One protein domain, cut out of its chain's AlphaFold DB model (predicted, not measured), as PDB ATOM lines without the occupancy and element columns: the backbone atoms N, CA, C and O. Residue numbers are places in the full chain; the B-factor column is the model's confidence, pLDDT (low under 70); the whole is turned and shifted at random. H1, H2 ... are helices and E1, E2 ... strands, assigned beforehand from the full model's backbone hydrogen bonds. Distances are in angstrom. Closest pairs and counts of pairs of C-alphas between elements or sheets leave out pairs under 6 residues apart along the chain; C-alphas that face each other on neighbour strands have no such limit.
ATOM      1  N   TYR A 298      19.342  38.187  49.016       40.09
ATOM      2  CA  TYR A 298      20.224  39.298  48.629       40.09
ATOM      3  C   TYR A 298      21.413  38.836  47.780       40.09
ATOM      4  O   TYR A 298      22.092  37.873  48.156       40.09
ATOM      5  N   VAL A 299      21.689  39.580  46.703       34.41
ATOM      6  CA  VAL A 299      22.964  39.588  45.966       34.41
ATOM      7  C   VAL A 299      23.815  40.715  46.541       34.41
ATOM      8  O   VAL A 299      23.359  41.853  46.573       34.41
ATOM      9  N   VAL A 300      25.050  40.421  46.950       35.00
ATOM     10  CA  VAL A 300      26.011  41.445  47.395       35.00
ATOM     11  C   VAL A 300      26.979  41.761  46.249       35.00
ATOM     12  O   VAL A 300      27.894  40.970  46.006       35.00
ATOM     13  N   PRO A 301      26.807  42.875  45.512       34.97
ATOM     14  CA  PRO A 301      27.846  43.376  44.625       34.97
ATOM     15  C   PRO A 301      28.967  44.000  45.463       34.97
ATOM     16  O   PRO A 301      28.756  44.985  46.169       34.97
ATOM     17  N   VAL A 302      30.182  43.454  45.370       33.19
ATOM     18  CA  VAL A 302      31.378  44.097  45.938       33.19
ATOM     19  C   VAL A 302      31.713  45.315  45.070       33.19
ATOM     20  O   VAL A 302      32.326  45.179  44.013       33.19
ATOM     21  N   ALA A 303      31.232  46.489  45.478       26.48
ATOM     22  CA  ALA A 303      31.314  47.720  44.694       26.48
ATOM     23  C   ALA A 303      32.748  48.275  44.585       26.48
ATOM     24  O   ALA A 303      33.533  48.214  45.535       26.48
ATOM     25  N   GLU A 304      33.079  48.883  43.441       30.64
ATOM     26  CA  GLU A 304      34.295  49.692  43.311       30.64
ATOM     27  C   GLU A 304      34.073  51.069  43.961       30.64
ATOM     28  O   GLU A 304      33.161  51.807  43.594       30.64
ATOM     29  N   LEU A 305      34.921  51.428  44.931       26.72
ATOM     30  CA  LEU A 305      34.891  52.737  45.591       26.72
ATOM     31  C   LEU A 305      35.324  53.845  44.618       26.72
ATOM     32  O   LEU A 305      36.513  53.993  44.323       26.72
ATOM     33  N   ALA A 306      34.360  54.639  44.151       24.75
ATOM     34  CA  ALA A 306      34.615  55.871  43.412       24.75
ATOM     35  C   ALA A 306      35.148  56.986  44.337       24.75
ATOM     36  O   ALA A 306      34.879  57.005  45.538       24.75
ATOM     37  N   PRO A 326      46.429  52.505  39.460       55.06
ATOM     38  CA  PRO A 326      46.048  51.103  39.523       55.06
ATOM     39  C   PRO A 326      45.000  50.913  40.623       55.06
ATOM     40  O   PRO A 326      45.123  51.501  41.704       55.06
ATOM     41  N   GLY A 327      43.985  50.086  40.348       59.91
ATOM     42  CA  GLY A 327      42.901  49.785  41.286       59.91
ATOM     43  C   GLY A 327      43.428  49.398  42.671       59.91
ATOM     44  O   GLY A 327      44.541  48.879  42.815       59.91
ATOM     45  N   TRP A 328      42.653  49.667  43.724       60.34
ATOM     46  CA  TRP A 328      43.143  49.508  45.100       60.34
ATOM     47  C   TRP A 328      43.627  48.068  45.384       60.34
ATOM     48  O   TRP A 328      44.631  47.899  46.074       60.34
ATOM     49  N   TYR A 329      43.012  47.069  44.741       64.69
ATOM     50  CA  TYR A 329      43.345  45.637  44.777       64.69
ATOM     51  C   TYR A 329      44.529  45.192  43.887       64.69
ATOM     52  O   TYR A 329      44.919  44.024  43.929       64.69
ATOM     53  N   ASP A 330      45.108  46.060  43.050       68.38
ATOM     54  CA  ASP A 330      46.181  45.675  42.121       68.38
ATOM     55  C   ASP A 330      47.538  45.534  42.834       68.38
ATOM     56  O   ASP A 330      48.283  46.496  43.055       68.38
ATOM     57  N   LEU A 331      47.856  44.283  43.173       69.12
ATOM     58  CA  LEU A 331      49.112  43.861  43.793       69.12
ATOM     59  C   LEU A 331      50.272  43.648  42.794       69.12
ATOM     60  O   LEU A 331      51.384  43.336  43.221       69.12
ATOM     61  N   LYS A 332      50.059  43.799  41.476       67.94
ATOM     62  CA  LYS A 332      51.118  43.651  40.455       67.94
ATOM     63  C   LYS A 332      51.790  44.988  40.144       67.94
ATOM     64  O   LYS A 332      53.014  45.095  40.271       67.94
ATOM     65  N   ASN A 333      50.998  46.018  39.846       68.00
ATOM     66  CA  ASN A 333      51.489  47.379  39.560       68.00
ATOM     67  C   ASN A 333      51.949  48.141  40.824       68.00
ATOM     68  O   ASN A 333      52.404  49.285  40.764       68.00
ATOM     69  N   LEU A 334      51.898  47.476  41.982       67.25
ATOM     70  CA  LEU A 334      52.441  47.922  43.266       67.25
ATOM     71  C   LEU A 334      53.982  48.048  43.269       67.25
ATOM     72  O   LEU A 334      54.539  48.684  44.157       67.25
ATOM     73  N   ASN A 335      54.678  47.496  42.264       73.06
ATOM     74  CA  ASN A 335      56.104  47.769  42.030       73.06
ATOM     75  C   ASN A 335      56.350  49.217  41.593       73.06
ATOM     76  O   ASN A 335      57.202  49.904  42.151       73.06
ATOM     77  N   ASP A 336      55.607  49.665  40.584       71.44
ATOM     78  CA  ASP A 336      55.921  50.889  39.845       71.44
ATOM     79  C   ASP A 336      55.267  52.128  40.473       71.44
ATOM     80  O   ASP A 336      55.787  53.238  40.372       71.44
ATOM     81  N   SER A 337      54.155  51.928  41.188       71.88
ATOM     82  CA  SER A 337      53.415  52.981  41.896       71.88
ATOM     83  C   SER A 337      53.953  53.308  43.301       71.88
ATOM     84  O   SER A 337      53.682  54.395  43.813       71.88
ATOM     85  N   HIS A 338      54.740  52.419  43.925       70.38
ATOM     86  CA  HIS A 338      55.242  52.588  45.298       70.38
ATOM     87  C   HIS A 338      56.766  52.354  45.392       70.38
ATOM     88  O   HIS A 338      57.207  51.238  45.659       70.38
ATOM     89  N   PRO A 339      57.604  53.404  45.248       71.75
ATOM     90  CA  PRO A 339      59.068  53.270  45.245       71.75
ATOM     91  C   PRO A 339      59.695  52.989  46.627       71.75
ATOM     92  O   PRO A 339      60.915  52.887  46.731       71.75
ATOM     93  N   PHE A 340      58.887  52.883  47.687       85.06
ATOM     94  CA  PHE A 340      59.326  52.600  49.055       85.06
ATOM     95  C   PHE A 340      58.783  51.227  49.500       85.06
ATOM     96  O   PHE A 340      57.561  51.060  49.528       85.06
ATOM     97  N   PRO A 341      59.642  50.254  49.879       81.12
ATOM     98  CA  PRO A 341      59.208  48.889  50.211       81.12
ATOM     99  C   PRO A 341      58.174  48.804  51.341       81.12
ATOM    100  O   PRO A 341      57.277  47.970  51.298       81.12
ATOM    101  N   GLU A 342      58.278  49.682  52.332       79.06
ATOM    102  CA  GLU A 342      57.374  49.788  53.481       79.06
ATOM    103  C   GLU A 342      55.934  50.128  53.070       79.06
ATOM    104  O   GLU A 342      55.010  49.384  53.367       79.06
ATOM    105  N   GLN A 343      55.744  51.172  52.262       73.69
ATOM    106  CA  GLN A 343      54.418  51.571  51.767       73.69
ATOM    107  C   GLN A 343      53.794  50.502  50.864       73.69
ATOM    108  O   GLN A 343      52.570  50.371  50.805       73.69
ATOM    109  N   ARG A 344      54.637  49.714  50.178       80.81
ATOM    110  CA  ARG A 344      54.200  48.516  49.459       80.81
ATOM    111  C   ARG A 344      53.642  47.474  50.430       80.81
ATOM    112  O   ARG A 344      52.527  47.014  50.210       80.81
ATOM    113  N   ARG A 345      54.374  47.151  51.506       80.19
ATOM    114  CA  ARG A 345      53.932  46.203  52.544       80.19
ATOM    115  C   ARG A 345      52.629  46.670  53.179       80.19
ATOM    116  O   ARG A 345      51.698  45.884  53.275       80.19
ATOM    117  N   ASN A 346      52.518  47.947  53.526       80.06
ATOM    118  CA  ASN A 346      51.343  48.484  54.210       80.06
ATOM    119  C   ASN A 346      50.092  48.443  53.303       80.06
ATOM    120  O   ASN A 346      49.027  48.004  53.740       80.06
ATOM    121  N   LYS A 347      50.225  48.748  51.998       80.44
ATOM    122  CA  LYS A 347      49.138  48.519  51.021       80.44
ATOM    123  C   LYS A 347      48.842  47.024  50.821       80.44
ATOM    124  O   LYS A 347      47.674  46.651  50.773       80.44
ATOM    125  N   GLU A 348      49.858  46.166  50.719       82.69
ATOM    126  CA  GLU A 348      49.689  44.705  50.613       82.69
ATOM    127  C   GLU A 348      48.935  44.136  51.835       82.69
ATOM    128  O   GLU A 348      48.053  43.296  51.670       82.69
ATOM    129  N   VAL A 349      49.193  44.660  53.039       83.00
ATOM    130  CA  VAL A 349      48.484  44.334  54.288       83.00
ATOM    131  C   VAL A 349      47.036  44.825  54.277       83.00
ATOM    132  O   VAL A 349      46.146  44.036  54.583       83.00
ATOM    133  N   LEU A 350      46.758  46.076  53.885       81.38
ATOM    134  CA  LEU A 350      45.372  46.557  53.776       81.38
ATOM    135  C   LEU A 350      44.555  45.754  52.756       81.38
ATOM    136  O   LEU A 350      43.409  45.409  53.034       81.38
ATOM    137  N   VAL A 351      45.140  45.416  51.602       84.62
ATOM    138  CA  VAL A 351      44.467  44.582  50.594       84.62
ATOM    139  C   VAL A 351      44.198  43.182  51.148       84.62
ATOM    140  O   VAL A 351      43.084  42.694  51.000       84.62
ATOM    141  N   ARG A 352      45.158  42.554  51.844       85.38
ATOM    142  CA  ARG A 352      44.945  41.266  52.537       85.38
ATOM    143  C   ARG A 352      43.801  41.341  53.554       85.38
ATOM    144  O   ARG A 352      42.926  40.483  53.538       85.38
ATOM    145  N   LEU A 353      43.767  42.378  54.393       85.25
ATOM    146  CA  LEU A 353      42.720  42.564  55.405       85.25
ATOM    147  C   LEU A 353      41.333  42.762  54.783       85.25
ATOM    148  O   LEU A 353      40.389  42.100  55.207       85.25
ATOM    149  N   PHE A 354      41.210  43.611  53.757       86.69
ATOM    150  CA  PHE A 354      39.942  43.786  53.044       86.69
ATOM    151  C   PHE A 354      39.499  42.486  52.369       86.69
ATOM    152  O   PHE A 354      38.330  42.122  52.456       86.69
ATOM    153  N   MET A 355      40.413  41.766  51.708       88.88
ATOM    154  CA  MET A 355      40.067  40.502  51.061       88.88
ATOM    155  C   MET A 355      39.626  39.456  52.089       88.88
ATOM    156  O   MET A 355      38.633  38.783  51.844       88.88
ATOM    157  N   ASN A 356      40.264  39.357  53.256       87.94
ATOM    158  CA  ASN A 356      39.827  38.435  54.311       87.94
ATOM    159  C   ASN A 356      38.432  38.788  54.857       87.94
ATOM    160  O   ASN A 356      37.591  37.901  54.961       87.94
ATOM    161  N   PHE A 357      38.142  40.073  55.091       91.06
ATOM    162  CA  PHE A 357      36.790  40.542  55.435       91.06
ATOM    163  C   PHE A 357      35.768  40.218  54.329       91.06
ATOM    164  O   PHE A 357      34.673  39.736  54.606       91.06
ATOM    165  N   ALA A 358      36.132  40.409  53.058       91.62
ATOM    166  CA  ALA A 358      35.278  40.043  51.932       91.62
ATOM    167  C   ALA A 358      35.050  38.521  51.839       91.62
ATOM    168  O   ALA A 358      33.948  38.113  51.488       91.62
ATOM    169  N   ALA A 359      36.047  37.692  52.175       93.62
ATOM    170  CA  ALA A 359      35.890  36.238  52.263       93.62
ATOM    171  C   ALA A 359      34.915  35.861  53.385       93.62
ATOM    172  O   ALA A 359      33.971  35.127  53.119       93.62
ATOM    173  N   GLU A 360      35.071  36.424  54.588       91.06
ATOM    174  CA  GLU A 360      34.150  36.219  55.718       91.06
ATOM    175  C   GLU A 360      32.702  36.572  55.350       91.06
ATOM    176  O   GLU A 360      31.792  35.788  55.610       91.06
ATOM    177  N   LEU A 361      32.479  37.696  54.657       91.25
ATOM    178  CA  LEU A 361      31.150  38.050  54.149       91.25
ATOM    179  C   LEU A 361      30.601  37.033  53.134       91.25
ATOM    180  O   LEU A 361      29.390  36.824  53.096       91.25
ATOM    181  N   VAL A 362      31.448  36.382  52.324       94.56
ATOM    182  CA  VAL A 362      31.002  35.271  51.467       94.56
ATOM    183  C   VAL A 362      30.702  34.021  52.296       94.56
ATOM    184  O   VAL A 362      29.676  33.393  52.055       94.56
ATOM    185  N   GLU A 363      31.544  33.659  53.266       94.00
ATOM    186  CA  GLU A 363      31.374  32.456  54.096       94.00
ATOM    187  C   GLU A 363      30.088  32.519  54.925       94.00
ATOM    188  O   GLU A 363      29.206  31.684  54.719       94.00
ATOM    189  N   CYS A 364      29.902  33.576  55.721       89.69
ATOM    190  CA  CYS A 364      28.672  33.803  56.486       89.69
ATOM    191  C   CYS A 364      27.429  33.808  55.580       89.69
ATOM    192  O   CYS A 364      26.364  33.307  55.944       89.69
ATOM    193  N   ARG A 365      27.540  34.359  54.363       92.31
ATOM    194  CA  ARG A 365      26.411  34.418  53.427       92.31
ATOM    195  C   ARG A 365      26.116  33.070  52.762       92.31
ATOM    196  O   ARG A 365      24.945  32.802  52.503       92.31
ATOM    197  N   LEU A 366      27.122  32.227  52.523       93.44
ATOM    198  CA  LEU A 366      26.959  30.841  52.065       93.44
ATOM    199  C   LEU A 366      26.345  29.951  53.156       93.44
ATOM    200  O   LEU A 366      25.490  29.124  52.849       93.44
ATOM    201  N   GLU A 367      26.742  30.137  54.415       91.19
ATOM    202  CA  GLU A 367      26.198  29.413  55.576       91.19
ATOM    203  C   GLU A 367      24.713  29.726  55.802       91.19
ATOM    204  O   GLU A 367      23.919  28.824  56.058       91.19
ATOM    205  N   LEU A 368      24.308  30.978  55.568       90.25
ATOM    206  CA  LEU A 368      22.905  31.409  55.508       90.25
ATOM    207  C   LEU A 368      22.163  30.972  54.220       90.25
ATOM    208  O   LEU A 368      21.078  31.479  53.934       90.25
ATOM    209  N   GLY A 369      22.737  30.082  53.399       92.81
ATOM    210  CA  GLY A 369      22.133  29.590  52.150       92.81
ATOM    211  C   GLY A 369      21.991  30.646  51.043       92.81
ATOM    212  O   GLY A 369      21.185  30.489  50.125       92.81
ATOM    213  N   GLY A 370      22.729  31.752  51.135       92.88
ATOM    214  CA  GLY A 370      22.597  32.924  50.278       92.88
ATOM    215  C   GLY A 370      23.355  32.851  48.950       92.88
ATOM    216  O   GLY A 370      24.449  32.294  48.841       92.88
ATOM    217  N   CYS A 371      22.802  33.500  47.924       94.50
ATOM    218  CA  CYS A 371      23.461  33.677  46.631       94.50
ATOM    219  C   CYS A 371      24.535  34.778  46.689       94.50
ATOM    220  O   CYS A 371      24.218  35.962  46.768       94.50
ATOM    221  N   VAL A 372      25.806  34.397  46.561       96.19
ATOM    222  CA  VAL A 372      26.947  35.317  46.410       96.19
ATOM    223  C   VAL A 372      27.514  35.288  44.987       96.19
ATOM    224  O   VAL A 372      27.565  34.228  44.352       96.19
ATOM    225  N   SER A 373      27.975  36.451  44.516       95.94
ATOM    226  CA  SER A 373      28.812  36.633  43.326       95.94
ATOM    227  C   SER A 373      29.933  37.641  43.610       95.94
ATOM    228  O   SER A 373      29.645  38.814  43.834       95.94
ATOM    229  N   ALA A 374      31.193  37.210  43.564       95.12
ATOM    230  CA  ALA A 374      32.364  38.057  43.781       95.12
ATOM    231  C   ALA A 374      33.126  38.287  42.465       95.12
ATOM    232  O   ALA A 374      33.541  37.336  41.803       95.12
ATOM    233  N   GLN A 375      33.318  39.550  42.081       93.12
ATOM    234  CA  GLN A 375      34.121  39.932  40.918       93.12
ATOM    235  C   GLN A 375      35.581  40.100  41.340       93.12
ATOM    236  O   GLN A 375      35.887  40.959  42.163       93.12
ATOM    237  N   ILE A 376      36.488  39.300  40.772       87.12
ATOM    238  CA  ILE A 376      37.925  39.389  41.063       87.12
ATOM    239  C   ILE A 376      38.701  39.299  39.742       87.12
ATOM    240  O   ILE A 376      38.449  38.389  38.955       87.12
ATOM    241  N   PRO A 377      39.660  40.202  39.457       83.12
ATOM    242  CA  PRO A 377      40.469  40.094  38.248       83.12
ATOM    243  C   PRO A 377      41.194  38.744  38.181       83.12
ATOM    244  O   PRO A 377      41.863  38.364  39.142       83.12
ATOM    245  N   GLN A 378      41.144  38.077  37.021       78.12
ATOM    246  CA  GLN A 378      41.644  36.707  36.766       78.12
ATOM    247  C   GLN A 378      43.130  36.475  37.122       78.12
ATOM    248  O   GLN A 378      43.640  35.357  37.106       78.12
ATOM    249  N   HIS A 379      43.876  37.548  37.383       80.25
ATOM    250  CA  HIS A 379      45.301  37.524  37.704       80.25
ATOM    251  C   HIS A 379      45.629  38.235  39.027       80.25
ATOM    252  O   HIS A 379      46.795  38.571  39.268       80.25
ATOM    253  N   SER A 380      44.621  38.509  39.859       84.25
ATOM    254  CA  SER A 380      44.806  39.122  41.168       84.25
ATOM    255  C   SER A 380      45.392  38.118  42.155       84.25
ATOM    256  O   SER A 380      44.835  37.043  42.375       84.25
ATOM    257  N   ARG A 381      46.479  38.509  42.829       84.94
ATOM    258  CA  ARG A 381      47.041  37.758  43.965       84.94
ATOM    259  C   ARG A 381      46.067  37.646  45.146       84.94
ATOM    260  O   ARG A 381      46.295  36.823  46.017       84.94
ATOM    261  N   ALA A 382      44.981  38.423  45.162       81.75
ATOM    262  CA  ALA A 382      43.912  38.300  46.150       81.75
ATOM    263  C   ALA A 382      43.307  36.883  46.213       81.75
ATOM    264  O   ALA A 382      43.046  36.391  47.304       81.75
ATOM    265  N   ILE A 383      43.170  36.207  45.062       86.38
ATOM    266  CA  ILE A 383      42.658  34.825  44.967       86.38
ATOM    267  C   ILE A 383      43.586  33.841  45.710       86.38
ATOM    268  O   ILE A 383      43.139  32.815  46.201       86.38
ATOM    269  N   GLN A 384      44.874  34.180  45.829       89.19
ATOM    270  CA  GLN A 384      45.921  33.367  46.456       89.19
ATOM    271  C   GLN A 384      46.116  33.676  47.954       89.19
ATOM    272  O   GLN A 384      47.119  33.260  48.526       89.19
ATOM    273  N   THR A 385      45.218  34.448  48.581       89.94
ATOM    274  CA  THR A 385      45.232  34.655  50.043       89.94
ATOM    275  C   THR A 385      44.594  33.463  50.752       89.94
ATOM    276  O   THR A 385      43.676  32.848  50.202       89.94
ATOM    277  N   LEU A 386      45.055  33.148  51.968       86.62
ATOM    278  CA  LEU A 386      44.704  31.904  52.670       86.62
ATOM    279  C   LEU A 386      43.190  31.639  52.771       86.62
ATOM    280  O   LEU A 386      42.764  30.505  52.583       86.62
ATOM    281  N   ARG A 387      42.359  32.675  52.986       91.94
ATOM    282  CA  ARG A 387      40.887  32.527  53.016       91.94
ATOM    283  C   ARG A 387      40.241  32.447  51.627       91.94
ATOM    284  O   ARG A 387      39.233  31.766  51.474       91.94
ATOM    285  N   TRP A 388      40.795  33.105  50.604       94.19
ATOM    286  CA  TRP A 388      40.206  33.074  49.255       94.19
ATOM    287  C   TRP A 388      40.508  31.801  48.474       94.19
ATOM    288  O   TRP A 388      39.685  31.446  47.638       94.19
ATOM    289  N   SER A 389      41.610  31.095  48.737       94.38
ATOM    290  CA  SER A 389      41.917  29.844  48.022       94.38
ATOM    291  C   SER A 389      40.848  28.748  48.233       94.38
ATOM    292  O   SER A 389      40.220  28.355  47.247       94.38
ATOM    293  N   PRO A 390      40.526  28.304  49.470       95.69
ATOM    294  CA  PRO A 390      39.488  27.289  49.691       95.69
ATOM    295  C   PRO A 390      38.084  27.803  49.334       95.69
ATOM    296  O   PRO A 390      37.213  27.036  48.920       95.69
ATOM    297  N   LEU A 391      37.847  29.114  49.442       96.00
ATOM    298  CA  LEU A 391      36.601  29.733  49.000       96.00
ATOM    299  C   LEU A 391      36.454  29.678  47.467       96.00
ATOM    300  O   LEU A 391      35.384  29.347  46.966       96.00
ATOM    301  N   ALA A 392      37.519  29.955  46.714       95.38
ATOM    302  CA  ALA A 392      37.536  29.905  45.254       95.38
ATOM    303  C   ALA A 392      37.387  28.476  44.702       95.38
ATOM    304  O   ALA A 392      36.873  28.315  43.597       95.38
ATOM    305  N   GLU A 393      37.781  27.455  45.471       95.81
ATOM    306  CA  GLU A 393      37.513  26.039  45.176       95.81
ATOM    307  C   GLU A 393      36.049  25.644  45.444       95.81
ATOM    308  O   GLU A 393      35.468  24.859  44.692       95.81
ATOM    309  N   ARG A 394      35.421  26.216  46.485       96.69
ATOM    310  CA  ARG A 394      33.987  26.036  46.796       96.69
ATOM    311  C   ARG A 394      33.075  26.774  45.805       96.69
ATOM    312  O   ARG A 394      31.996  26.281  45.476       96.69
ATOM    313  N   LEU A 395      33.484  27.956  45.344       97.62
ATOM    314  CA  LEU A 395      32.744  28.778  44.386       97.62
ATOM    315  C   LEU A 395      32.946  28.297  42.942       97.62
ATOM    316  O   LEU A 395      33.965  27.732  42.559       97.62
ATOM    317  N   HIS A 396      31.978  28.579  42.078       97.56
ATOM    318  CA  HIS A 396      32.124  28.351  40.648       97.56
ATOM    319  C   HIS A 396      32.787  29.545  39.968       97.56
ATOM    320  O   HIS A 396      32.207  30.629  39.906       97.56
ATOM    321  N   SER A 397      33.961  29.331  39.382       96.81
ATOM    322  CA  SER A 397      34.562  30.313  38.480       96.81
ATOM    323  C   SER A 397      33.758  30.429  37.175       96.81
ATOM    324  O   SER A 397      33.363  29.424  36.578       96.81
ATOM    325  N   VAL A 398      33.489  31.664  36.757       97.19
ATOM    326  CA  VAL A 398      32.654  32.044  35.613       97.19
ATOM    327  C   VAL A 398      33.362  33.157  34.843       97.19
ATOM    328  O   VAL A 398      33.513  34.267  35.346       97.19
ATOM    329  N   GLU A 399      33.786  32.877  33.612       95.25
ATOM    330  CA  GLU A 399      34.359  33.892  32.721       95.25
ATOM    331  C   GLU A 399      33.271  34.560  31.878       95.25
ATOM    332  O   GLU A 399      32.448  33.892  31.248       95.25
ATOM    333  N   LEU A 400      33.277  35.891  31.845       95.19
ATOM    334  CA  LEU A 400      32.309  36.690  31.100       95.19
ATOM    335  C   LEU A 400      32.959  37.934  30.491       95.19
ATOM    336  O   LEU A 400      33.887  38.493  31.062       95.19
ATOM    337  N   ASP A 401      32.461  38.390  29.343       93.75
ATOM    338  CA  ASP A 401      32.865  39.665  28.746       93.75
ATOM    339  C   ASP A 401      31.780  40.717  29.038       93.75
ATOM    340  O   ASP A 401      30.634  40.564  28.602       93.75
ATOM    341  N   LEU A 402      32.118  41.821  29.723       93.12
ATOM    342  CA  LEU A 402      31.129  42.859  30.088       93.12
ATOM    343  C   LEU A 402      30.420  43.499  28.876       93.12
ATOM    344  O   LEU A 402      29.304  44.009  29.003       93.12
ATOM    345  N   SER A 403      30.994  43.401  27.674       93.81
ATOM    346  CA  SER A 403      30.330  43.790  26.426       93.81
ATOM    347  C   SER A 403      29.019  43.042  26.162       93.81
ATOM    348  O   SER A 403      28.089  43.636  25.616       93.81
ATOM    349  N   HIS A 404      28.884  41.778  26.587       94.25
ATOM    350  CA  HIS A 404      27.617  41.044  26.467       94.25
ATOM    351  C   HIS A 404      26.516  41.687  27.331       94.25
ATOM    352  O   HIS A 404      25.338  41.696  26.970       94.25
ATOM    353  N   PHE A 405      26.909  42.305  28.444       95.50
ATOM    354  CA  PHE A 405      26.031  43.046  29.345       95.50
ATOM    355  C   PHE A 405      25.898  44.532  28.977       95.50
ATOM    356  O   PHE A 405      25.335  45.320  29.733       95.50
ATOM    357  N   GLY A 406      26.309  44.906  27.762       94.50
ATOM    358  CA  GLY A 406      26.097  46.237  27.201       94.50
ATOM    359  C   GLY A 406      27.205  47.243  27.484       94.50
ATOM    360  O   GLY A 406      26.995  48.413  27.190       94.50
ATOM    361  N   MET A 407      28.366  46.822  27.999       92.62
ATOM    362  CA  MET A 407      29.513  47.723  28.097       92.62
ATOM    363  C   MET A 407      30.016  48.101  26.698       92.62
ATOM    364  O   MET A 407      30.401  47.238  25.899       92.62
ATOM    365  N   VAL A 408      30.005  49.397  26.406       92.38
ATOM    366  CA  VAL A 408      30.403  49.978  25.120       92.38
ATOM    367  C   VAL A 408      31.464  51.055  25.322       92.38
ATOM    368  O   VAL A 408      31.578  51.623  26.406       92.38
ATOM    369  N   ASP A 409      32.255  51.326  24.287       90.00
ATOM    370  CA  ASP A 409      33.098  52.518  24.234       90.00
ATOM    371  C   ASP A 409      32.268  53.785  23.945       90.00
ATOM    372  O   ASP A 409      31.065  53.728  23.673       90.00
ATOM    373  N   ALA A 410      32.919  54.951  23.976       89.12
ATOM    374  CA  ALA A 410      32.293  56.245  23.682       89.12
ATOM    375  C   ALA A 410      31.772  56.378  22.231       89.12
ATOM    376  O   ALA A 410      31.175  57.391  21.880       89.12
ATOM    377  N   GLN A 411      32.002  55.375  21.376       91.69
ATOM    378  CA  GLN A 411      31.476  55.273  20.016       91.69
ATOM    379  C   GLN A 411      30.337  54.235  19.913       91.69
ATOM    380  O   GLN A 411      29.930  53.873  18.808       91.69
ATOM    381  N   GLY A 412      29.829  53.736  21.046       92.44
ATOM    382  CA  GLY A 412      28.748  52.750  21.114       92.44
ATOM    383  C   GLY A 412      29.158  51.330  20.706       92.44
ATOM    384  O   GLY A 412      28.296  50.459  20.577       92.44
ATOM    385  N   LYS A 413      30.452  51.055  20.495       88.31
ATOM    386  CA  LYS A 413      30.933  49.727  20.097       88.31
ATOM    387  C   LYS A 413      31.149  48.853  21.343       88.31
ATOM    388  O   LYS A 413      31.757  49.321  22.302       88.31
ATOM    389  N   PRO A 414      30.733  47.568  21.345       89.25
ATOM    390  CA  PRO A 414      30.961  46.656  22.469       89.25
ATOM    391  C   PRO A 414      32.446  46.549  22.852       89.25
ATOM    392  O   PRO A 414      33.289  46.162  22.036       89.25
ATOM    393  N   LEU A 415      32.741  46.854  24.117       90.12
ATOM    394  CA  LEU A 415      34.087  46.935  24.680       90.12
ATOM    395  C   LEU A 415      34.430  45.618  25.393       90.12
ATOM    396  O   LEU A 415      33.922  45.339  26.477       90.12
ATOM    397  N   ARG A 416      35.249  44.766  24.756       88.62
ATOM    398  CA  ARG A 416      35.611  43.450  25.312       88.62
ATOM    399  C   ARG A 416      36.491  43.630  26.552       88.62
ATOM    400  O   ARG A 416      37.650  44.015  26.427       88.62
ATOM    401  N   TYR A 417      35.944  43.305  27.716       88.12
ATOM    402  CA  TYR A 417      36.660  43.256  28.986       88.12
ATOM    403  C   TYR A 417      36.319  41.932  29.679       88.12
ATOM    404  O   TYR A 417      35.187  41.793  30.163       88.12
ATOM    405  N   PRO A 418      37.244  40.954  29.666       87.81
ATOM    406  CA  PRO A 418      37.033  39.664  30.297       87.81
ATOM    407  C   PRO A 418      37.155  39.801  31.816       87.81
ATOM    408  O   PRO A 418      38.144  40.313  32.341       87.81
ATOM    409  N   VAL A 419      36.138  39.319  32.517       90.50
ATOM    410  CA  VAL A 419      36.021  39.317  33.973       90.50
ATOM    411  C   VAL A 419      35.885  37.878  34.446       90.50
ATOM    412  O   VAL A 419      35.102  37.108  33.888       90.50
ATOM    413  N   GLN A 420      36.624  37.532  35.499       94.12
ATOM    414  CA  GLN A 420      36.391  36.313  36.259       94.12
ATOM    415  C   GLN A 420      35.454  36.646  37.427       94.12
ATOM    416  O   GLN A 420      35.735  37.503  38.268       94.12
ATOM    417  N   LEU A 421      34.300  35.993  37.439       95.81
ATOM    418  CA  LEU A 421      33.290  36.094  38.481       95.81
ATOM    419  C   LEU A 421      33.270  34.765  39.240       95.81
ATOM    420  O   LEU A 421      33.159  33.707  38.631       95.81
ATOM    421  N   PHE A 422      33.366  34.800  40.561       97.00
ATOM    422  CA  PHE A 422      33.186  33.624  41.407       97.00
ATOM    423  C   PHE A 422      31.747  33.615  41.918       97.00
ATOM    424  O   PHE A 422      31.331  34.543  42.610       97.00
ATOM    425  N   VAL A 423      30.963  32.599  41.552       97.56
ATOM    426  CA  VAL A 423      29.533  32.508  41.888       97.56
ATOM    427  C   VAL A 423      29.223  31.285  42.739       97.56
ATOM    428  O   VAL A 423      29.703  30.185  42.490       97.56
ATOM    429  N   SER A 424      28.386  31.489  43.748       97.44
ATOM    430  CA  SER A 424      28.012  30.477  44.745       97.44
ATOM    431  C   SER A 424      27.247  29.273  44.188       97.44
ATOM    432  O   SER A 424      27.491  28.149  44.611       97.44
ATOM    433  N   HIS A 425      26.322  29.488  43.250       96.12
ATOM    434  CA  HIS A 425      25.356  28.464  42.841       96.12
ATOM    435  C   HIS A 425      25.477  28.076  41.359       96.12
ATOM    436  O   HIS A 425      25.716  28.909  40.484       96.12
ATOM    437  N   ALA A 426      25.248  26.796  41.044       96.69
ATOM    438  CA  ALA A 426      25.408  26.237  39.694       96.69
ATOM    439  C   ALA A 426      24.528  26.898  38.615       96.69
ATOM    440  O   ALA A 426      24.934  26.985  37.458       96.69
ATOM    441  N   ASN A 427      23.351  27.407  38.981       95.44
ATOM    442  CA  ASN A 427      22.478  28.183  38.096       95.44
ATOM    443  C   ASN A 427      23.048  29.567  37.739       95.44
ATOM    444  O   ASN A 427      22.745  30.071  36.663       95.44
ATOM    445  N   MET A 428      23.914  30.159  38.569       96.88
ATOM    446  CA  MET A 428      24.587  31.430  38.265       96.88
ATOM    447  C   MET A 428      25.643  31.288  37.153       96.88
ATOM    448  O   MET A 428      26.071  32.292  36.585       96.88
ATOM    449  N   LYS A 429      26.010  30.059  36.749       97.00
ATOM    450  CA  LYS A 429      26.891  29.815  35.591       97.00
ATOM    451  C   LYS A 429      26.324  30.346  34.266       97.00
ATOM    452  O   LYS A 429      27.091  30.548  33.334       97.00
ATOM    453  N   VAL A 430      25.024  30.658  34.167       96.38
ATOM    454  CA  VAL A 430      24.445  31.320  32.973       96.38
ATOM    455  C   VAL A 430      24.922  32.769  32.775       96.38
ATOM    456  O   VAL A 430      24.636  33.378  31.739       96.38
ATOM    457  N   LEU A 431      25.664  33.321  33.745       96.56
ATOM    458  CA  LEU A 431      26.413  34.571  33.614       96.56
ATOM    459  C   LEU A 431      27.707  34.417  32.793       96.56
ATOM    460  O   LEU A 431      28.264  35.440  32.405       96.56
ATOM    461  N   ALA A 432      28.150  33.186  32.480       96.19
ATOM    462  CA  ALA A 432      29.333  32.872  31.666       96.19
ATOM    463  C   ALA A 432      29.146  33.264  30.191       96.19
ATOM    464  O   ALA A 432      28.967  32.428  29.302       96.19
ATOM    465  N   LYS A 433      29.103  34.570  29.934       94.75
ATOM    466  CA  LYS A 433      28.750  35.149  28.642       94.75
ATOM    467  C   LYS A 433      29.948  35.841  28.025       94.75
ATOM    468  O   LYS A 433      30.135  37.048  28.167       94.75
ATOM    469  N   GLN A 434      30.754  35.059  27.323       91.94
ATOM    470  CA  GLN A 434      31.816  35.587  26.476       91.94
ATOM    471  C   GLN A 434      31.226  36.348  25.272       91.94
ATOM    472  O   GLN A 434      30.077  36.155  24.854       91.94
ATOM    473  N   CYS A 435      32.017  37.261  24.722       85.44
ATOM    474  CA  CYS A 435      31.679  38.030  23.535       85.44
ATOM    475  C   CYS A 435      31.845  37.132  22.293       85.44
ATOM    476  O   CYS A 435      32.906  36.528  22.143       85.44
ATOM    477  N   PRO A 436      30.896  37.088  21.334       76.50
ATOM    478  CA  PRO A 436      31.010  36.265  20.115       76.50
ATOM    479  C   PRO A 436      32.121  36.719  19.136       76.50
ATOM    480  O   PRO A 436      32.191  36.263  17.993       76.50
ATOM    481  N   GLY A 437      32.984  37.649  19.558       65.19
ATOM    482  CA  GLY A 437      33.904  38.424  18.728       65.19
ATOM    483  C   GLY A 437      35.108  37.675  18.155       65.19
ATOM    484  O   GLY A 437      35.781  38.245  17.301       65.19
ATOM    485  N   GLU A 438      35.376  36.424  18.538       54.34
ATOM    486  CA  GLU A 438      36.411  35.618  17.859       54.34
ATOM    487  C   GLU A 438      36.015  35.273  16.418       54.34
ATOM    488  O   GLU A 438      36.867  35.223  15.535       54.34
ATOM    489  N   SER A 439      34.708  35.179  16.145       57.66
ATOM    490  CA  SER A 439      34.165  35.047  14.786       57.66
ATOM    491  C   SER A 439      34.263  36.329  13.940       57.66
ATOM    492  O   SER A 439      34.013  36.294  12.737       57.66
ATOM    493  N   GLN A 440      34.621  37.476  14.538       59.34
ATOM    494  CA  GLN A 440      34.616  38.784  13.873       59.34
ATOM    495  C   GLN A 440      36.002  39.458  13.913       59.34
ATOM    496  O   GLN A 440      36.305  40.207  14.847       59.34
ATOM    497  N   PRO A 441      36.847  39.308  12.869       56.06
ATOM    498  CA  PRO A 441      38.232  39.806  12.888       56.06
ATOM    499  C   PRO A 441      38.361  41.330  13.100       56.06
ATOM    500  O   PRO A 441      39.353  41.798  13.658       56.06
ATOM    501  N   ARG A 442      37.325  42.115  12.756       58.91
ATOM    502  CA  ARG A 442      37.247  43.571  13.016       58.91
ATOM    503  C   ARG A 442      37.152  43.948  14.509       58.91
ATOM    504  O   ARG A 442      37.314  45.121  14.855       58.91
ATOM    505  N   VAL A 443      36.878  42.991  15.398       57.31
ATOM    506  CA  VAL A 443      36.945  43.184  16.857       57.31
ATOM    507  C   VAL A 443      38.380  42.971  17.337       57.31
ATOM    508  O   VAL A 443      38.955  43.883  17.929       57.31
ATOM    509  N   LEU A 444      38.976  41.823  16.993       54.31
ATOM    510  CA  LEU A 444      40.339  41.435  17.381       54.31
ATOM    511  C   LEU A 444      41.406  42.455  16.960       54.31
ATOM    512  O   LEU A 444      42.322  42.726  17.733       54.31
ATOM    513  N   GLN A 445      41.289  43.044  15.765       54.41
ATOM    514  CA  GLN A 445      42.334  43.925  15.238       54.41
ATOM    515  C   GLN A 445      42.531  45.206  16.071       54.41
ATOM    516  O   GLN A 445      43.672  45.601  16.270       54.41
ATOM    517  N   ARG A 446      41.466  45.800  16.639       56.25
ATOM    518  CA  ARG A 446      41.590  46.999  17.503       56.25
ATOM    519  C   ARG A 446      42.033  46.692  18.938       56.25
ATOM    520  O   ARG A 446      42.469  47.596  19.636       56.25
ATOM    521  N   LEU A 447      41.924  45.440  19.390       54.66
ATOM    522  CA  LEU A 447      42.360  45.026  20.733       54.66
ATOM    523  C   LEU A 447      43.882  44.811  20.827       54.66
ATOM    524  O   LEU A 447      44.410  44.693  21.927       54.66
ATOM    525  N   ARG A 448      44.593  44.753  19.690       52.00
ATOM    526  CA  ARG A 448      46.060  44.598  19.640       52.00
ATOM    527  C   ARG A 448      46.824  45.927  19.639       52.00
ATOM    528  O   ARG A 448      48.029  45.932  19.888       52.00
ATOM    529  N   ASP A 449      46.142  47.045  19.401       55.00
ATOM    530  CA  ASP A 449      46.746  48.378  19.370       55.00
ATOM    531  C   ASP A 449      46.950  48.900  20.806       55.00
ATOM    532  O   ASP A 449      46.147  49.661  21.346       55.00
ATOM    533  N   ASN A 450      48.045  48.466  21.444       49.03
ATOM    534  CA  ASN A 450      48.351  48.676  22.872       49.03
ATOM    535  C   ASN A 450      48.254  50.135  23.376       49.03
ATOM    536  O   ASN A 450      48.054  50.364  24.571       49.03
ATOM    537  N   THR A 451      48.372  51.137  22.502       54.97
ATOM    538  CA  THR A 451      48.174  52.556  22.851       54.97
ATOM    539  C   THR A 451      46.703  52.926  23.069       54.97
ATOM    540  O   THR A 451      46.418  53.789  23.901       54.97
ATOM    541  N   GLN A 452      45.755  52.257  22.401       58.59
ATOM    542  CA  GLN A 452      44.333  52.361  22.743       58.59
ATOM    543  C   GLN A 452      44.008  51.580  24.018       58.59
ATOM    544  O   GLN A 452      43.224  52.077  24.822       58.59
ATOM    545  N   ALA A 453      44.656  50.433  24.264       58.91
ATOM    546  CA  ALA A 453      44.398  49.603  25.443       58.91
ATOM    547  C   ALA A 453      44.567  50.366  26.777       58.91
ATOM    548  O   ALA A 453      43.687  50.286  27.630       58.91
ATOM    549  N   LYS A 454      45.618  51.192  26.940       63.97
ATOM    550  CA  LYS A 454      45.775  52.057  28.134       63.97
ATOM    551  C   LYS A 454      44.635  53.076  28.300       63.97
ATOM    552  O   LYS A 454      44.139  53.273  29.407       63.97
ATOM    553  N   ARG A 455      44.195  53.726  27.212       65.12
ATOM    554  CA  ARG A 455      43.074  54.690  27.257       65.12
ATOM    555  C   ARG A 455      41.738  53.989  27.520       65.12
ATOM    556  O   ARG A 455      40.917  54.504  28.272       65.12
ATOM    557  N   GLN A 456      41.556  52.792  26.965       65.38
ATOM    558  CA  GLN A 456      40.414  51.927  27.241       65.38
ATOM    559  C   GLN A 456      40.407  51.450  28.696       65.38
ATOM    560  O   GLN A 456      39.346  51.482  29.291       65.38
ATOM    561  N   GLN A 457      41.543  51.113  29.320       67.06
ATOM    562  CA  GLN A 457      41.584  50.764  30.753       67.06
ATOM    563  C   GLN A 457      41.059  51.886  31.662       67.06
ATOM    564  O   GLN A 457      40.310  51.595  32.592       67.06
ATOM    565  N   LYS A 458      41.381  53.161  31.378       71.12
ATOM    566  CA  LYS A 458      40.784  54.295  32.108       71.12
ATOM    567  C   LYS A 458      39.264  54.340  31.913       71.12
ATOM    568  O   LYS A 458      38.535  54.426  32.894       71.12
ATOM    569  N   LEU A 459      38.795  54.232  30.666       67.44
ATOM    570  CA  LEU A 459      37.362  54.243  30.355       67.44
ATOM    571  C   LEU A 459      36.625  53.057  31.003       67.44
ATOM    572  O   LEU A 459      35.538  53.237  31.535       67.44
ATOM    573  N   VAL A 460      37.229  51.864  31.013       67.44
ATOM    574  CA  VAL A 460      36.675  50.670  31.663       67.44
ATOM    575  C   VAL A 460      36.529  50.895  33.159       67.44
ATOM    576  O   VAL A 460      35.429  50.693  33.642       67.44
ATOM    577  N   HIS A 461      37.555  51.359  33.881       71.00
ATOM    578  CA  HIS A 461      37.429  51.592  35.330       71.00
ATOM    579  C   HIS A 461      36.382  52.661  35.693       71.00
ATOM    580  O   HIS A 461      35.801  52.607  36.772       71.00
ATOM    581  N   GLN A 462      36.111  53.620  34.802       73.56
ATOM    582  CA  GLN A 462      35.014  54.578  34.990       73.56
ATOM    583  C   GLN A 462      33.636  53.955  34.685       73.56
ATOM    584  O   GLN A 462      32.656  54.296  35.338       73.56
ATOM    585  N   LEU A 463      33.557  53.020  33.730       64.19
ATOM    586  CA  LEU A 463      32.321  52.330  33.333       64.19
ATOM    587  C   LEU A 463      32.001  51.077  34.174       64.19
ATOM    588  O   LEU A 463      30.844  50.666  34.207       64.19
ATOM    589  N   SER A 464      32.981  50.463  34.845       65.81
ATOM    590  CA  SER A 464      32.802  49.290  35.716       65.81
ATOM    591  C   SER A 464      32.302  49.653  37.112       65.81
ATOM    592  O   SER A 464      31.641  48.834  37.748       65.81
ATOM    593  N   ALA A 465      32.551  50.889  37.556       70.75
ATOM    594  CA  ALA A 465      32.050  51.417  38.822       70.75
ATOM    595  C   ALA A 465      30.510  51.495  38.879       70.75
ATOM    596  O   ALA A 465      29.941  51.488  39.969       70.75
ATOM    597  N   GLN A 466      29.823  51.537  37.728       78.50
ATOM    598  CA  GLN A 466      28.362  51.452  37.656       78.50
ATOM    599  C   GLN A 466      27.901  50.036  37.257       78.50
ATOM    600  O   GLN A 466      28.369  49.484  36.256       78.50
ATOM    601  N   PRO A 467      26.945  49.429  37.985       82.12
ATOM    602  CA  PRO A 467      26.494  48.072  37.705       82.12
ATOM    603  C   PRO A 467      25.629  48.031  36.435       82.12
ATOM    604  O   PRO A 467      24.462  48.418  36.436       82.12
ATOM    605  N   LEU A 468      26.200  47.522  35.336       92.38
ATOM    606  CA  LEU A 468      25.547  47.429  34.023       92.38
ATOM    607  C   LEU A 468      24.121  46.838  34.122       92.38
ATOM    608  O   LEU A 468      23.979  45.673  34.509       92.38
ATOM    609  N   PRO A 469      23.051  47.544  33.697       92.75
ATOM    610  CA  PRO A 469      21.672  47.092  33.926       92.75
ATOM    611  C   PRO A 469      21.338  45.707  33.348       92.75
ATOM    612  O   PRO A 469      20.536  44.965  33.916       92.75
ATOM    613  N   LYS A 470      21.980  45.301  32.240       94.56
ATOM    614  CA  LYS A 470      21.815  43.945  31.681       94.56
ATOM    615  C   LYS A 470      22.534  42.873  32.511       94.56
ATOM    616  O   LYS A 470      22.076  41.734  32.506       94.56
ATOM    617  N   PHE A 471      23.628  43.214  33.201       94.88
ATOM    618  CA  PHE A 471      24.308  42.320  34.146       94.88
ATOM    619  C   PHE A 471      23.457  42.134  35.398       94.88
ATOM    620  O   PHE A 471      23.129  40.999  35.725       94.88
ATOM    621  N   VAL A 472      22.984  43.226  36.011       93.25
ATOM    622  CA  VAL A 472      22.070  43.179  37.169       93.25
ATOM    623  C   VAL A 472      20.832  42.337  36.844       93.25
ATOM    624  O   VAL A 472      20.539  41.361  37.532       93.25
ATOM    625  N   LYS A 473      20.161  42.615  35.717       93.75
ATOM    626  CA  LYS A 473      18.983  41.852  35.272       93.75
ATOM    627  C   LYS A 473      19.286  40.385  34.935       93.75
ATOM    628  O   LYS A 473      18.373  39.565  34.963       93.75
ATOM    629  N   ALA A 474      20.533  40.029  34.621       94.31
ATOM    630  CA  ALA A 474      20.946  38.636  34.457       94.31
ATOM    631  C   ALA A 474      21.259  37.963  35.804       94.31
ATOM    632  O   ALA A 474      20.838  36.828  36.014       94.31
ATOM    633  N   ALA A 475      21.928  38.658  36.728       93.56
ATOM    634  CA  ALA A 475      22.249  38.160  38.062       93.56
ATOM    635  C   ALA A 475      20.976  37.898  38.883       93.56
ATOM    636  O   ALA A 475      20.796  36.790  39.383       93.56
ATOM    637  N   LEU A 476      20.033  38.847  38.909       91.81
ATOM    638  CA  LEU A 476      18.736  38.684  39.580       91.81
ATOM    639  C   LEU A 476      17.913  37.522  38.990       91.81
ATOM    640  O   LEU A 476      17.227  36.820  39.721       91.81
ATOM    641  N   ARG A 477      18.027  37.238  37.683       92.75
ATOM    642  CA  ARG A 477      17.402  36.052  37.055       92.75
ATOM    643  C   ARG A 477      18.039  34.721  37.462       92.75
ATOM    644  O   ARG A 477      17.421  33.678  37.272       92.75
ATOM    645  N   CYS A 478      19.261  34.732  37.990       90.75
ATOM    646  CA  CYS A 478      19.882  33.534  38.553       90.75
ATOM    647  C   CYS A 478      19.372  33.245  39.973       90.75
ATOM    648  O   CYS A 478      19.477  32.112  40.440       90.75
ATOM    649  N   VAL A 479      18.810  34.243  40.657       89.38
ATOM    650  CA  VAL A 479      18.293  34.130  42.021       89.38
ATOM    651  C   VAL A 479      16.900  33.487  41.987       89.38
ATOM    652  O   VAL A 479      15.911  34.097  41.578       89.38
ATOM    653  N   LYS A 480      16.832  32.203  42.366       72.62
ATOM    654  CA  LYS A 480      15.601  31.392  42.368       72.62
ATOM    655  C   LYS A 480      14.673  31.784  43.526       72.62
ATOM    656  O   LYS A 480      14.617  31.096  44.543       72.62
ATOM    657  N   GLY A 481      13.929  32.860  43.314       63.22
ATOM    658  CA  GLY A 481      12.875  33.355  44.200       63.22
ATOM    659  C   GLY A 481      12.257  34.627  43.626       63.22
ATOM    660  O   GLY A 481      11.084  34.640  43.274       63.22
ATOM    661  N   LEU A 482      13.098  35.638  43.382       56.62
ATOM    662  CA  LEU A 482      12.703  36.987  42.940       56.62
ATOM    663  C   LEU A 482      11.832  37.053  41.670       56.62
ATOM    664  O   LEU A 482      11.044  37.980  41.533       56.62
ATOM    665  N   PHE A 483      11.952  36.094  40.746       53.69
ATOM    666  CA  PHE A 483      11.125  36.022  39.524       53.69
ATOM    667  C   PHE A 483      10.047  34.924  39.548       53.69
ATOM    668  O   PHE A 483       9.336  34.757  38.561       53.69
ATOM    669  N   ASN A 484       9.931  34.185  40.656       44.69
ATOM    670  CA  ASN A 484       8.874  33.198  40.894       44.69
ATOM    671  C   ASN A 484       7.895  33.631  42.000       44.69
ATOM    672  O   ASN A 484       6.925  32.917  42.241       44.69
ATOM    673  N   MET A 485       8.111  34.789  42.634       38.25
ATOM    674  CA  MET A 485       7.027  35.519  43.289       38.25
ATOM    675  C   MET A 485       5.947  35.832  42.235       38.25
ATOM    676  O   MET A 485       6.281  36.404  41.191       38.25
ATOM    677  N   PRO A 486       4.670  35.477  42.468       42.19
ATOM    678  CA  PRO A 486       3.553  36.099  41.763       42.19
ATOM    679  C   PRO A 486       3.469  37.592  42.143       42.19
ATOM    680  O   PRO A 486       4.323  38.114  42.861       42.19
ATOM    681  N   GLN A 487       2.445  38.316  41.688       44.47
ATOM    682  CA  GLN A 487       2.256  39.739  42.028       44.47
ATOM    683  C   GLN A 487       1.661  39.912  43.445       44.47
ATOM    684  O   GLN A 487       0.654  40.586  43.652       44.47
ATOM    685  N   THR A 488       2.293  39.266  44.428       47.38
ATOM    686  CA  THR A 488       1.755  38.971  45.761       47.38
ATOM    687  C   THR A 488       1.794  40.127  46.751       47.38
ATOM    688  O   THR A 488       1.268  39.964  47.840       47.38
ATOM    689  N   THR A 489       2.308  41.317  46.433       50.50
ATOM    690  CA  THR A 489       2.195  42.473  47.355       50.50
ATOM    691  C   THR A 489       0.738  42.870  47.647       50.50
ATOM    692  O   THR A 489       0.464  43.505  48.665       50.50
ATOM    693  N   ASN A 490      -0.208  42.444  46.801       51.16
ATOM    694  CA  ASN A 490      -1.647  42.573  47.033       51.16
ATOM    695  C   ASN A 490      -2.299  41.364  47.738       51.16
ATOM    696  O   ASN A 490      -3.450  41.481  48.140       51.16
TER     697      ASN A 490
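AT A GLANCE: This is residues 298 to 306 and 326 to 490 of the 931 residues of an uncharacterized protein of Symbiodinium microadriaticum (UniProt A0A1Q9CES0). A small three-stranded wall has the short helix H6 over one face, with H10 packed on H6; the long helix H2 runs past one end of this sheet, and the short H4 packs on H2 and grazes the sheet. H7 and H8 lie beyond the sheet's other end, H9 is off to one side, and a tail, residues 483 to 490, sticks out. The printed part has 174 residues with ten named helices and three named strands, in the order H1 H2 E1 H3 H4 E2 H5 E3 H6 H7 H8 H9 H10; the antiparallel sheet runs E1 E3 E2. It is mostly helix and compact, with a radius of gyration of the C-alphas of 17.9 A and spans of 60 by 42 by 29 A.

HOW THE PARTS SIT: H1, residues 334 to 337, is close to but not clearly touching H2, residues 341 to 367; their closest C-alphas, Leu 334 and Arg 344, are 6.5 A apart. With residues 351 to 355 alone, H2 only just touches H3, residues 381 to 384, with 3 pairs of C-alphas within 8 A, the closest Met 355 and Ala 382 at 6.6 A. With residues 355 to 363 alone, H2 touches H4, residues 388 to 394, the same way at a shallow tilt of 27 degrees, the closest C-alphas being Ala 359 and Trp 388 at 6.1 A. Inner strand E3, residues 418 to 423, is antiparallel to E1, residues 373 to 376, with N 374 and O 422 2.8 A apart, within hydrogen-bond range, and to E2, residues 396 to 401, with N 398 and O 421 at 2.8 A. E1, H3, H4 and E2 form a split strand-helix-strand unit, same-way strands with E3 between them, its crossover right-handed. H6, residues 426 to 431, runs along the strands at a height over the sheet of 8.1 A. H10, residues 469 to 478, touches H6 opposite ways at a shallow tilt of 17 degrees, closest at C-alphas Met 428 and Cys 478, 5.2 A, and touches H5, residues 402 to 405, closest at C-alphas Phe 405 and Lys 470, 4.9 A. H7, residues 436 to 439, and H8, residues 441 to 447, only just touch, only at the corner, with 3 pairs of C-alphas within 8 A; H9, residues 450 to 464, touches no helix. Every O i to N i+4 pair is within hydrogen-bond range in H2 and H4, but 10 of 11 in H9, 5 of 6 in H10, 1 of 3 in H8 and 0 of 2 in H6, where O i to N i+3 gives 3 of 4 in H8 and 3 of 3 in H6; H1, H3, H5 and H7 are too short for such a pair.

IN THESE COORDINATES: H1 begins at C-alpha 334 (52.441, 47.922, 43.266), and H10 ends at C-alpha 478 (19.882, 33.534, 38.553). From first to last C-alpha H2 is 38.7 A, H9 20.2 A, E2 16.4 A and E3 15.6 A.

THE WHOLE: The farthest C-alphas, Phe 340 and Asn 490, are 61.8 A apart. Residues 307 to 325 are cut out, with C-alphas 306 and 326 13.0 A apart. The link from H5 to E3, 12 residues, is long. The mean pLDDT of the printed part is 78.2; 53 residues are under 70, among them 298 to 306, 437 to 457 and 481 to 490.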